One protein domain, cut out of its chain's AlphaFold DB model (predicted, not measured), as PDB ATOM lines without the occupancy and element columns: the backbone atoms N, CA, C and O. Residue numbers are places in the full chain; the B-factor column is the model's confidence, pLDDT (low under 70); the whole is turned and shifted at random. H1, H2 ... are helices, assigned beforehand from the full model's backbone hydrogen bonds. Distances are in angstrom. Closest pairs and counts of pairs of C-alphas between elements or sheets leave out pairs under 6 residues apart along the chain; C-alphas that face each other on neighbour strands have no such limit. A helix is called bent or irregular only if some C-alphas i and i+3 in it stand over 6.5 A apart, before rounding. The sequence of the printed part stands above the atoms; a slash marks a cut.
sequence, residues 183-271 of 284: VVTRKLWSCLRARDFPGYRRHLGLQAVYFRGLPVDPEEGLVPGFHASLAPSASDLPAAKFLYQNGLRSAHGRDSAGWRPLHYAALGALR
ATOM      1  N   VAL A 183     201.981 244.871 196.664       92.25
ATOM      2  CA  VAL A 183     203.057 244.043 196.082       92.25
ATOM      3  C   VAL A 183     202.544 242.651 195.702       92.25
ATOM      4  O   VAL A 183     202.731 242.225 194.559       92.25
ATOM      5  N   VAL A 184     201.848 241.971 196.615       93.50
ATOM      6  CA  VAL A 184     201.263 240.641 196.384       93.50
ATOM      7  C   VAL A 184     200.248 240.684 195.241       93.50
ATOM      8  O   VAL A 184     200.336 239.880 194.312       93.50
ATOM      9  N   THR A 185     199.339 241.660 195.237       93.94
ATOM     10  CA  THR A 185     198.325 241.822 194.186       93.94
ATOM     11  C   THR A 185     198.976 242.038 192.819       93.94
ATOM     12  O   THR A 185     198.593 241.395 191.839       93.94
ATOM     13  N   ARG A 186     200.034 242.860 192.729       91.94
ATOM     14  CA  ARG A 186     200.805 243.018 191.481       91.94
ATOM     15  C   ARG A 186     201.456 241.714 191.023       91.94
ATOM     16  O   ARG A 186     201.428 241.435 189.821       91.94
ATOM     17  N   LYS A 187     202.012 240.912 191.940       92.50
ATOM     18  CA  LYS A 187     202.591 239.602 191.602       92.50
ATOM     19  C   LYS A 187     201.536 238.647 191.059       92.50
ATOM     20  O   LYS A 187     201.761 238.052 190.009       92.50
ATOM     21  N   LEU A 188     200.382 238.547 191.721       94.25
ATOM     22  CA  LEU A 188     199.272 237.697 191.281       94.25
ATOM     23  C   LEU A 188     198.843 238.050 189.853       94.25
ATOM     24  O   LEU A 188     198.787 237.175 188.988       94.25
ATOM     25  N   TRP A 189     198.650 239.340 189.567       94.00
ATOM     26  CA  TRP A 189     198.358 239.811 188.212       94.00
ATOM     27  C   TRP A 189     199.480 239.518 187.211       94.00
ATOM     28  O   TRP A 189     199.204 239.197 186.055       94.00
ATOM     29  N   SER A 190     200.743 239.624 187.629       92.38
ATOM     30  CA  SER A 190     201.889 239.297 186.777       92.38
ATOM     31  C   SER A 190     201.901 237.822 186.382       92.38
ATOM     32  O   SER A 190     202.048 237.519 185.200       92.38
ATOM     33  N   CYS A 191     201.680 236.917 187.339       93.75
ATOM     34  CA  CYS A 191     201.579 235.482 187.076       93.75
ATOM     35  C   CYS A 191     200.425 235.168 186.111       93.75
ATOM     36  O   CYS A 191     200.622 234.435 185.144       93.75
ATOM     37  N   LEU A 192     199.249 235.781 186.303       93.56
ATOM     38  CA  LEU A 192     198.111 235.609 185.391       93.56
ATOM     39  C   LEU A 192     198.435 236.071 183.962       93.56
ATOM     40  O   LEU A 192     198.170 235.337 183.011       93.56
ATOM     41  N   ARG A 193     199.055 237.250 183.795       93.94
ATOM     42  CA  ARG A 193     199.468 237.759 182.473       93.94
ATOM     43  C   ARG A 193     200.498 236.858 181.793       93.94
ATOM     44  O   ARG A 193     200.389 236.611 180.597       93.94
ATOM     45  N   ALA A 194     201.463 236.349 182.557       93.75
ATOM     46  CA  ALA A 194     202.494 235.437 182.068       93.75
ATOM     47  C   ALA A 194     201.991 233.995 181.858       93.75
ATOM     48  O   ALA A 194     202.746 233.155 181.377       93.75
ATOM     49  N   ARG A 195     200.729 233.695 182.211       94.19
ATOM     50  CA  ARG A 195     200.156 232.334 182.245       94.19
ATOM     51  C   ARG A 195     200.918 231.375 183.172       94.19
ATOM     52  O   ARG A 195     200.840 230.157 183.014       94.19
ATOM     53  N   ASP A 196     201.600 231.915 184.178       93.25
ATOM     54  CA  ASP A 196     202.230 231.161 185.261       93.25
ATOM     55  C   ASP A 196     201.181 230.809 186.326       93.25
ATOM     56  O   ASP A 196     201.078 231.418 187.394       93.25
ATOM     57  N   PHE A 197     200.335 229.829 186.006       93.88
ATOM     58  CA  PHE A 197     199.296 229.368 186.925       93.88
ATOM     59  C   PHE A 197     199.853 228.736 188.211       93.88
ATOM     60  O   PHE A 197     199.293 229.017 189.274       93.88
ATOM     61  N   PRO A 198     200.931 227.920 188.185       92.81
ATOM     62  CA  PRO A 198     201.526 227.404 189.414       92.81
ATOM     63  C   PRO A 198     202.029 228.511 190.351       92.81
ATOM     64  O   PRO A 198     201.766 228.442 191.555       92.81
ATOM     65  N   GLY A 199     202.697 229.544 189.822       91.50
ATOM     66  CA  GLY A 199     203.135 230.702 190.603       91.50
ATOM     67  C   GLY A 199     201.965 231.522 191.143       91.50
ATOM     68  O   GLY A 199     201.949 231.853 192.329       91.50
ATOM     69  N   TYR A 200     200.934 231.759 190.324       94.44
ATOM     70  CA  TYR A 200     199.701 232.419 190.766       94.44
ATOM     71  C   TYR A 200     199.072 231.703 191.971       94.44
ATOM     72  O   TYR A 200     198.868 232.319 193.016       94.44
ATOM     73  N   ARG A 201     198.826 230.389 191.864       93.69
ATOM     74  CA  ARG A 201     198.219 229.580 192.939       93.69
ATOM     75  C   ARG A 201     199.079 229.558 194.199       93.69
ATOM     76  O   ARG A 201     198.553 229.632 195.308       93.69
ATOM     77  N   ARG A 202     200.406 229.485 194.038       91.75
ATOM     78  CA  ARG A 202     201.357 229.549 195.154       91.75
ATOM     79  C   ARG A 202     201.196 230.856 195.929       91.75
ATOM     80  O   ARG A 202     200.973 230.810 197.136       91.75
ATOM     81  N   HIS A 203     201.286 232.004 195.259       92.44
ATOM     82  CA  HIS A 203     201.177 233.300 195.933       92.44
ATOM     83  C   HIS A 203     199.768 233.551 196.483       92.44
ATOM     84  O   HIS A 203     199.645 234.135 197.557       92.44
ATOM     85  N   LEU A 204     198.724 233.053 195.811       93.62
ATOM     86  CA  LEU A 204     197.342 233.148 196.285       93.62
ATOM     87  C   LEU A 204     197.154 232.382 197.604       93.62
ATOM     88  O   LEU A 204     196.529 232.897 198.529       93.62
ATOM     89  N   GLY A 205     197.731 231.179 197.710       90.94
ATOM     90  CA  GLY A 205     197.708 230.372 198.934       90.94
ATOM     91  C   GLY A 205     198.583 230.931 200.061       90.94
ATOM     92  O   GLY A 205     198.225 230.810 201.230       90.94
ATOM     93  N   LEU A 206     199.700 231.586 199.730       91.50
ATOM     94  CA  LEU A 206     200.636 232.154 200.709       91.50
ATOM     95  C   LEU A 206     200.187 233.487 201.325       91.50
ATOM     96  O   LEU A 206     200.847 233.965 202.245       91.50
ATOM     97  N   GLN A 207     199.067 234.079 200.898       92.50
ATOM     98  CA  GLN A 207     198.573 235.346 201.463       92.50
ATOM     99  C   GLN A 207     198.401 235.301 202.987       92.50
ATOM    100  O   GLN A 207     198.721 236.269 203.671       92.50
ATOM    101  N   ALA A 208     197.978 234.155 203.535       88.19
ATOM    102  CA  ALA A 208     197.854 233.958 204.981       88.19
ATOM    103  C   ALA A 208     199.203 234.022 205.722       88.19
ATOM    104  O   ALA A 208     199.235 234.341 206.907       88.19
ATOM    105  N   VAL A 209     200.307 233.717 205.035       89.06
ATOM    106  CA  VAL A 209     201.670 233.839 205.564       89.06
ATOM    107  C   VAL A 209     202.181 235.264 205.375       89.06
ATOM    108  O   VAL A 209     202.710 235.842 206.320       89.06
ATOM    109  N   TYR A 210     201.990 235.856 204.189       91.69
ATOM    110  CA  TYR A 210     202.450 237.216 203.892       91.69
ATOM    111  C   TYR A 210     201.818 238.263 204.813       91.69
ATOM    112  O   TYR A 210     202.522 239.125 205.333       91.69
ATOM    113  N   PHE A 211     200.509 238.169 205.046       93.69
ATOM    114  CA  PHE A 211     199.753 239.166 205.807       93.69
ATOM    115  C   PHE A 211     199.632 238.850 207.299       93.69
ATOM    116  O   PHE A 211     198.924 239.545 208.025       93.69
ATOM    117  N   ARG A 212     200.314 237.811 207.791       92.62
ATOM    118  CA  ARG A 212     200.226 237.431 209.202       92.62
ATOM    119  C   ARG A 212     200.741 238.566 210.096       92.62
ATOM    120  O   ARG A 212     201.836 239.086 209.886       92.62
ATOM    121  N   GLY A 213     199.922 238.954 211.074       92.69
ATOM    122  CA  GLY A 213     200.201 240.068 211.986       92.69
ATOM    123  C   GLY A 213     200.031 241.467 211.378       92.69
ATOM    124  O   GLY A 213     200.373 242.439 212.044       92.69
ATOM    125  N   LEU A 214     199.540 241.592 210.139       94.50
ATOM    126  CA  LEU A 214     199.247 242.877 209.495       94.50
ATOM    127  C   LEU A 214     197.730 243.136 209.469       94.50
ATOM    128  O   LEU A 214     196.962 242.187 209.295       94.50
ATOM    129  N   PRO A 215     197.276 244.395 209.586       93.81
ATOM    130  CA  PRO A 215     195.853 244.743 209.572       93.81
ATOM    131  C   PRO A 215     195.306 244.828 208.136       93.81
ATOM    132  O   PRO A 215     194.778 245.855 207.715       93.81
ATOM    133  N   VAL A 216     195.478 243.765 207.346       94.31
ATOM    134  CA  VAL A 216     194.976 243.697 205.967       94.31
ATOM    135  C   VAL A 216     194.371 242.345 205.642       94.31
ATOM    136  O   VAL A 216     194.929 241.294 205.953       94.31
ATOM    137  N   ASP A 217     193.246 242.390 204.936       91.88
ATOM    138  CA  ASP A 217     192.607 241.190 204.421       91.88
ATOM    139  C   ASP A 217     193.306 240.684 203.151       91.88
ATOM    140  O   ASP A 217     193.742 241.501 202.320       91.88
ATOM    141  N   PRO A 218     193.357 239.353 202.950       90.75
ATOM    142  CA  PRO A 218     193.796 238.756 201.698       90.75
ATOM    143  C   PRO A 218     193.083 239.336 200.474       90.75
ATOM    144  O   PRO A 218     191.938 239.782 200.534       90.75
ATOM    145  N   GLU A 219     193.767 239.314 199.337       88.88
ATOM    146  CA  GLU A 219     193.169 239.603 198.042       88.88
ATOM    147  C   GLU A 219     192.233 238.455 197.648       88.88
ATOM    148  O   GLU A 219     192.650 237.294 197.538       88.88
ATOM    149  N   GLU A 220     190.968 238.792 197.421       82.50
ATOM    150  CA  GLU A 220     189.932 237.877 196.953       82.50
ATOM    151  C   GLU A 220     189.338 238.378 195.633       82.50
ATOM    152  O   GLU A 220     189.349 239.568 195.339       82.50
ATOM    153  N   GLY A 221     188.771 237.473 194.833       81.12
ATOM    154  CA  GLY A 221     187.956 237.870 193.681       81.12
ATOM    155  C   GLY A 221     188.745 238.347 192.461       81.12
ATOM    156  O   GLY A 221     188.152 238.915 191.548       81.12
ATOM    157  N   LEU A 222     190.052 238.072 192.395       85.81
ATOM    158  CA  LEU A 222     190.869 238.330 191.200       85.81
ATOM    159  C   LEU A 222     190.334 237.606 189.960       85.81
ATOM    160  O   LEU A 222     190.476 238.102 188.843       85.81
ATOM    161  N   VAL A 223     189.723 236.434 190.157       86.81
ATOM    162  CA  VAL A 223     188.976 235.733 189.112       86.81
ATOM    163  C   VAL A 223     187.493 236.098 189.266       86.81
ATOM    164  O   VAL A 223     186.859 235.631 190.223       86.81
ATOM    165  N   PRO A 224     186.924 236.929 188.369       87.75
ATOM    166  CA  PRO A 224     185.523 237.337 188.443       87.75
ATOM    167  C   PRO A 224     184.585 236.177 188.088       87.75
ATOM    168  O   PRO A 224     185.011 235.199 187.478       87.75
ATOM    169  N   GLY A 225     183.297 236.292 188.434       86.75
ATOM    170  CA  GLY A 225     182.240 235.369 187.978       86.75
ATOM    171  C   GLY A 225     181.933 234.179 188.894       86.75
ATOM    172  O   GLY A 225     181.188 233.283 188.502       86.75
ATOM    173  N   PHE A 226     182.475 234.148 190.116       89.00
ATOM    174  CA  PHE A 226     182.051 233.150 191.098       89.00
ATOM    175  C   PHE A 226     180.649 233.474 191.629       89.00
ATOM    176  O   PHE A 226     180.407 234.578 192.114       89.00
ATOM    177  N   HIS A 227     179.756 232.486 191.616       85.81
ATOM    178  CA  HIS A 227     178.419 232.576 192.196       85.81
ATOM    179  C   HIS A 227     178.189 231.419 193.168       85.81
ATOM    180  O   HIS A 227     178.614 230.295 192.906       85.81
ATOM    181  N   ALA A 228     177.485 231.669 194.276       85.56
ATOM    182  CA  ALA A 228     177.215 230.642 195.288       85.56
ATOM    183  C   ALA A 228     176.416 229.446 194.740       85.56
ATOM    184  O   ALA A 228     176.577 228.332 195.226       85.56
ATOM    185  N   SER A 229     175.624 229.655 193.683       86.12
ATOM    186  CA  SER A 229     174.911 228.599 192.953       86.12
ATOM    187  C   SER A 229     175.829 227.589 192.256       86.12
ATOM    188  O   SER A 229     175.360 226.530 191.851       86.12
ATOM    189  N   LEU A 230     177.125 227.889 192.110       81.31
ATOM    190  CA  LEU A 230     178.122 226.949 191.590       81.31
ATOM    191  C   LEU A 230     178.536 225.895 192.629       81.31
ATOM    192  O   LEU A 230     179.205 224.926 192.274       81.31
ATOM    193  N   ALA A 231     178.180 226.081 193.903       87.12
ATOM    194  CA  ALA A 231     178.426 225.103 194.952       87.12
ATOM    195  C   ALA A 231     177.252 224.103 195.041       87.12
ATOM    196  O   ALA A 231     176.101 224.540 195.084       87.12
ATOM    197  N   PRO A 232     177.509 222.781 195.123       86.88
ATOM    198  CA  PRO A 232     176.448 221.779 195.279       86.88
ATOM    199  C   PRO A 232     175.621 221.949 196.561       86.88
ATOM    200  O   PRO A 232     174.442 221.605 196.597       86.88
ATOM    201  N   SER A 233     176.239 222.479 197.615       91.38
ATOM    202  CA  SER A 233     175.610 222.753 198.903       91.38
ATOM    203  C   SER A 233     176.266 223.956 199.586       91.38
ATOM    204  O   SER A 233     177.371 224.373 199.225       91.38
ATOM    205  N   ALA A 234     175.621 224.491 200.627       88.19
ATOM    206  CA  ALA A 234     176.206 225.553 201.447       88.19
ATOM    207  C   ALA A 234     177.515 225.115 202.133       88.19
ATOM    208  O   ALA A 234     178.438 225.918 202.256       88.19
ATOM    209  N   SER A 235     177.631 223.838 202.526       90.19
ATOM    210  CA  SER A 235     178.861 223.273 203.099       90.19
ATOM    211  C   SER A 235     180.010 223.177 202.093       90.19
ATOM    212  O   SER A 235     181.170 223.269 202.491       90.19
ATOM    213  N   ASP A 236     179.711 223.057 200.797       88.12
ATOM    214  CA  ASP A 236     180.725 222.970 199.739       88.12
ATOM    215  C   ASP A 236     181.205 224.340 199.250       88.12
ATOM    216  O   ASP A 236     182.187 224.427 198.512       88.12
ATOM    217  N   LEU A 237     180.538 225.424 199.657       89.94
ATOM    218  CA  LEU A 237     180.814 226.775 199.172       89.94
ATOM    219  C   LEU A 237     182.290 227.197 199.326       89.94
ATOM    220  O   LEU A 237     182.845 227.713 198.351       89.94
ATOM    221  N   PRO A 238     182.979 226.960 200.465       89.44
ATOM    222  CA  PRO A 238     184.392 227.313 200.601       89.44
ATOM    223  C   PRO A 238     185.292 226.526 199.642       89.44
ATOM    224  O   PRO A 238     186.195 227.097 199.030       89.44
ATOM    225  N   ALA A 239     185.024 225.228 199.469       89.94
ATOM    226  CA  ALA A 239     185.782 224.369 198.563       89.94
ATOM    227  C   ALA A 239     185.544 224.754 197.094       89.94
ATOM    228  O   ALA A 239     186.497 224.851 196.320       89.94
ATOM    229  N   ALA A 240     184.297 225.054 196.722       91.19
ATOM    230  CA  ALA A 240     183.935 225.537 195.393       91.19
ATOM    231  C   ALA A 240     184.593 226.893 195.084       91.19
ATOM    232  O   ALA A 240     185.204 227.046 194.025       91.19
ATOM    233  N   LYS A 241     184.555 227.850 196.027       90.88
ATOM    234  CA  LYS A 241     185.233 229.154 195.895       90.88
ATOM    235  C   LYS A 241     186.742 228.974 195.746       90.88
ATOM    236  O   LYS A 241     187.345 229.599 194.876       90.88
ATOM    237  N   PHE A 242     187.349 228.097 196.549       91.94
ATOM    238  CA  PHE A 242     188.776 227.790 196.469       91.94
ATOM    239  C   PHE A 242     189.166 227.229 195.099       91.94
ATOM    240  O   PHE A 242     190.089 227.749 194.468       91.94
ATOM    241  N   LEU A 243     188.462 226.200 194.618       92.50
ATOM    242  CA  LEU A 243     188.733 225.601 193.310       92.50
ATOM    243  C   LEU A 243     188.561 226.632 192.190       92.50
ATOM    244  O   LEU A 243     189.433 226.737 191.328       92.50
ATOM    245  N   TYR A 244     187.503 227.444 192.253       93.00
ATOM    246  CA  TYR A 244     187.232 228.493 191.274       93.00
ATOM    247  C   TYR A 244     188.341 229.549 191.223       93.00
ATOM    248  O   TYR A 244     188.910 229.789 190.160       93.00
ATOM    249  N   GLN A 245     188.699 230.141 192.368       92.19
ATOM    250  CA  GLN A 245     189.738 231.177 192.435       92.19
ATOM    251  C   GLN A 245     191.113 230.643 192.010       92.19
ATOM    252  O   GLN A 245     191.911 231.383 191.454       92.19
ATOM    253  N   ASN A 246     191.384 229.347 192.196       92.56
ATOM    254  CA  ASN A 246     192.622 228.710 191.734       92.56
ATOM    255  C   ASN A 246     192.558 228.201 190.276       92.56
ATOM    256  O   ASN A 246     193.545 227.648 189.775       92.56
ATOM    257  N   GLY A 247     191.419 228.339 189.588       91.44
ATOM    258  CA  GLY A 247     191.217 227.818 188.233       91.44
ATOM    259  C   GLY A 247     191.348 226.292 188.149       91.44
ATOM    260  O   GLY A 247     191.935 225.767 187.201       91.44
ATOM    261  N   LEU A 248     190.878 225.575 189.171       91.69
ATOM    262  CA  LEU A 248     190.961 224.120 189.303       91.69
ATOM    263  C   LEU A 248     189.581 223.494 189.082       91.69
ATOM    264  O   LEU A 248     188.577 223.972 189.596       91.69
ATOM    265  N   ARG A 249     189.532 222.387 188.332       88.25
ATOM    266  CA  ARG A 249     188.274 221.687 188.002       88.25
ATOM    267  C   ARG A 249     187.891 220.587 188.995       88.25
ATOM    268  O   ARG A 249     186.746 220.159 189.014       88.25
ATOM    269  N   SER A 250     188.850 220.070 189.762       88.88
ATOM    270  CA  SER A 250     188.661 218.913 190.643       88.88
ATOM    271  C   SER A 250     189.645 218.951 191.807       88.88
ATOM    272  O   SER A 250     190.772 219.411 191.629       88.88
ATOM    273  N   ALA A 251     189.240 218.397 192.955       88.38
ATOM    274  CA  ALA A 251     190.049 218.250 194.167       88.38
ATOM    275  C   ALA A 251     191.257 217.293 194.010       88.38
ATOM    276  O   ALA A 251     192.222 217.384 194.771       88.38
ATOM    277  N   HIS A 252     191.233 216.392 193.021       90.56
ATOM    278  CA  HIS A 252     192.250 215.340 192.858       90.56
ATOM    279  C   HIS A 252     193.176 215.536 191.653       90.56
ATOM    280  O   HIS A 252     194.192 214.839 191.537       90.56
ATOM    281  N   GLY A 253     192.836 216.480 190.770       88.31
ATOM    282  CA  GLY A 253     193.621 216.788 189.581       88.31
ATOM    283  C   GLY A 253     195.026 217.273 189.936       88.31
ATOM    284  O   GLY A 253     195.223 217.936 190.954       88.31
ATOM    285  N   ARG A 254     196.003 216.926 189.097       91.56
ATOM    286  CA  ARG A 254     197.350 217.503 189.144       91.56
ATOM    287  C   ARG A 254     197.478 218.553 188.053       91.56
ATOM    288  O   ARG A 254     196.929 218.369 186.969       91.56
ATOM    289  N   ASP A 255     198.186 219.633 188.342       90.06
ATOM    290  CA  ASP A 255     198.542 220.622 187.330       90.06
ATOM    291  C   ASP A 255     199.880 220.305 186.643       90.06
ATOM    292  O   ASP A 255     200.488 219.258 186.879       90.06
ATOM    293  N   SER A 256     200.338 221.209 185.773       87.81
ATOM    294  CA  SER A 256     201.601 221.079 185.039       87.81
ATOM    295  C   SER A 256     202.842 221.067 185.938       87.81
ATOM    296  O   SER A 256     203.877 220.562 185.516       87.81
ATOM    297  N   ALA A 257     202.748 221.575 187.171       88.00
ATOM    298  CA  ALA A 257     203.806 221.488 188.176       88.00
ATOM    299  C   ALA A 257     203.703 220.204 189.025       88.00
ATOM    300  O   ALA A 257     204.493 219.998 189.946       88.00
ATOM    301  N   GLY A 258     202.722 219.338 188.747       91.00
ATOM    302  CA  GLY A 258     202.454 218.113 189.496       91.00
ATOM    303  C   GLY A 258     201.725 218.340 190.823       91.00
ATOM    304  O   GLY A 258     201.565 217.389 191.597       91.00
ATOM    305  N   TRP A 259     201.269 219.566 191.104       92.62
ATOM    306  CA  TRP A 259     200.627 219.921 192.365       92.62
ATOM    307  C   TRP A 259     199.126 219.647 192.335       92.62
ATOM    308  O   TRP A 259     198.459 219.792 191.313       92.62
ATOM    309  N   ARG A 260     198.591 219.237 193.489       93.25
ATOM    310  CA  ARG A 260     197.163 219.016 193.722       93.25
ATOM    311  C   ARG A 260     196.557 220.208 194.467       93.25
ATOM    312  O   ARG A 260     197.277 220.869 195.216       93.25
ATOM    313  N   PRO A 261     195.234 220.423 194.368       92.88
ATOM    314  CA  PRO A 261     194.510 221.426 195.152       92.88
ATOM    315  C   PRO A 261     194.849 221.394 196.649       92.88
ATOM    316  O   PRO A 261     195.056 222.442 197.253       92.88
ATOM    317  N   LEU A 262     195.001 220.198 197.230       92.12
ATOM    318  CA  LEU A 262     195.391 220.030 198.634       92.12
ATOM    319  C   LEU A 262     196.770 220.631 198.959       92.12
ATOM    320  O   LEU A 262     196.939 221.185 200.040       92.12
ATOM    321  N   HIS A 263     197.743 220.569 198.041       91.25
ATOM    322  CA  HIS A 263     199.059 221.183 198.259       91.25
ATOM    323  C   HIS A 263     198.944 222.709 198.357       91.25
ATOM    324  O   HIS A 263     199.546 223.314 199.236       91.25
ATOM    325  N   TYR A 264     198.125 223.329 197.504       91.00
ATOM    326  CA  TYR A 264     197.873 224.770 197.555       91.00
ATOM    327  C   TYR A 264     197.068 225.178 198.790       91.00
ATOM    328  O   TYR A 264     197.382 226.186 199.418       91.00
ATOM    329  N   ALA A 265     196.079 224.374 199.190       89.50
ATOM    330  CA  ALA A 265     195.333 224.599 200.426       89.50
ATOM    331  C   ALA A 265     196.245 224.525 201.665       89.50
ATOM    332  O   ALA A 265     196.113 225.334 202.583       89.50
ATOM    333  N   ALA A 266     197.217 223.605 201.667       89.38
ATOM    334  CA  ALA A 266     198.180 223.463 202.754       89.38
ATOM    335  C   ALA A 266     199.059 224.712 202.948       89.38
ATOM    336  O   ALA A 266     199.402 225.020 204.087       89.38
ATOM    337  N   LEU A 267     199.358 225.470 201.881       85.81
ATOM    338  CA  LEU A 267     200.090 226.743 201.989       85.81
ATOM    339  C   LEU A 267     199.343 227.761 202.867       85.81
ATOM    340  O   LEU A 267     199.965 228.452 203.670       85.81
ATOM    341  N   GLY A 268     198.012 227.823 202.750       73.00
ATOM    342  CA  GLY A 268     197.167 228.714 203.554       73.00
ATOM    343  C   GLY A 268     196.885 228.187 204.966       73.00
ATOM    344  O   GLY A 268     196.710 228.966 205.901       73.00
ATOM    345  N   ALA A 269     196.889 226.861 205.148       65.06
ATOM    346  CA  ALA A 269     196.675 226.205 206.442       65.06
ATOM    347  C   ALA A 269     197.864 226.335 207.415       65.06
ATOM    348  O   ALA A 269     197.729 226.027 208.599       65.06
ATOM    349  N   LEU A 270     199.005 226.877 206.972       57.34
ATOM    350  CA  LEU A 270     200.097 227.313 207.856       57.34
ATOM    351  C   LEU A 270     199.668 228.419 208.851       57.34
ATOM    352  O   LEU A 270     200.439 228.774 209.742       57.34
ATOM    353  N   ARG A 271     198.431 228.930 208.741       45.00
ATOM    354  CA  ARG A 271     197.774 229.849 209.683       45.00
ATOM    355  C   ARG A 271     197.587 229.280 211.099       45.00
ATOM    356  O   ARG A 271     197.576 230.067 212.035       45.00
TER     357      ARG A 271
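This is residues 183 to 271 of the 284 residues of the protein "Anks1b protein" of Symbiodinium natans (UniProt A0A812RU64). Three helices, H1, H2 and H4, lie side by side as a row with H2 in the middle, and the fourth, H3, stands off to one side of this row, about perpendicular to H4. Two long loops, residues 211 to 233 and 246 to 260, lead out to H3 and back, and H3 comes near the row at H4 without clearly touching it. The printed part has 89 residues, with four named helices in the order H1, H2, H3, H4 and no named strand; the class is all helix, and helices hold 46 residues. The whole is compact, with a radius of gyration of the C-alphas of 13.0 A and spans of 34 by 31 by 25 A.

H1, residues 183 to 193, and H2, residues 197 to 210, form a helical hairpin over a tight link of 3 residues. They touch, and their closest C-alphas, those of Cys 191 and Tyr 200, are 5.2 A apart. Their lines stand at a shallow tilt of 13 degrees, opposite ways. H2 also touches H4, residues 261 to 269, where the closest C-alphas, those of Gly 205 and Gly 268, are 4.9 A apart. These two run the same way at a shallow tilt of 21 degrees. H1 and H4 are apart. H3, residues 234 to 245, is apart from H1 and from H2. H3 and H4 are close but not clearly touching: their closest C-alphas, those of Leu 243 and Pro 261, are 7.4 A apart, and their lines are about perpendicular at 80 degrees. In H1 every O i to N i+4 pair is within hydrogen-bond range; in H2 it is 8 of 10, in H3 6 of 8 and in H4 4 of 5.

H1 runs from C-alpha 183 at (203.057, 244.043, 196.082) to C-alpha 193, 15.4 A away. H2 spans 19.0 A from Phe 197 to Tyr 210 and is irregular, with C-alphas 205 and 208 7.0 A apart. H3 begins at C-alpha 234 at (176.206, 225.553, 201.447), spans 17.2 A to Gln 245, and is irregular too, with C-alphas 235 and 238 7.3 A apart. H4 spans 12.4 A and ends at C-alpha 269 at (196.675, 226.205, 206.442).

The two C-alphas farthest apart, those of Val 183 and Ser 233, are 34.9 A apart. The printed part has no cut. The links from H2 to H3, with 23 residues, and from H3 to H4, with 15, are long. The mean pLDDT of the printed part is 89.3, and residues 269 to 271, of which 269 belongs to H4, are under 70.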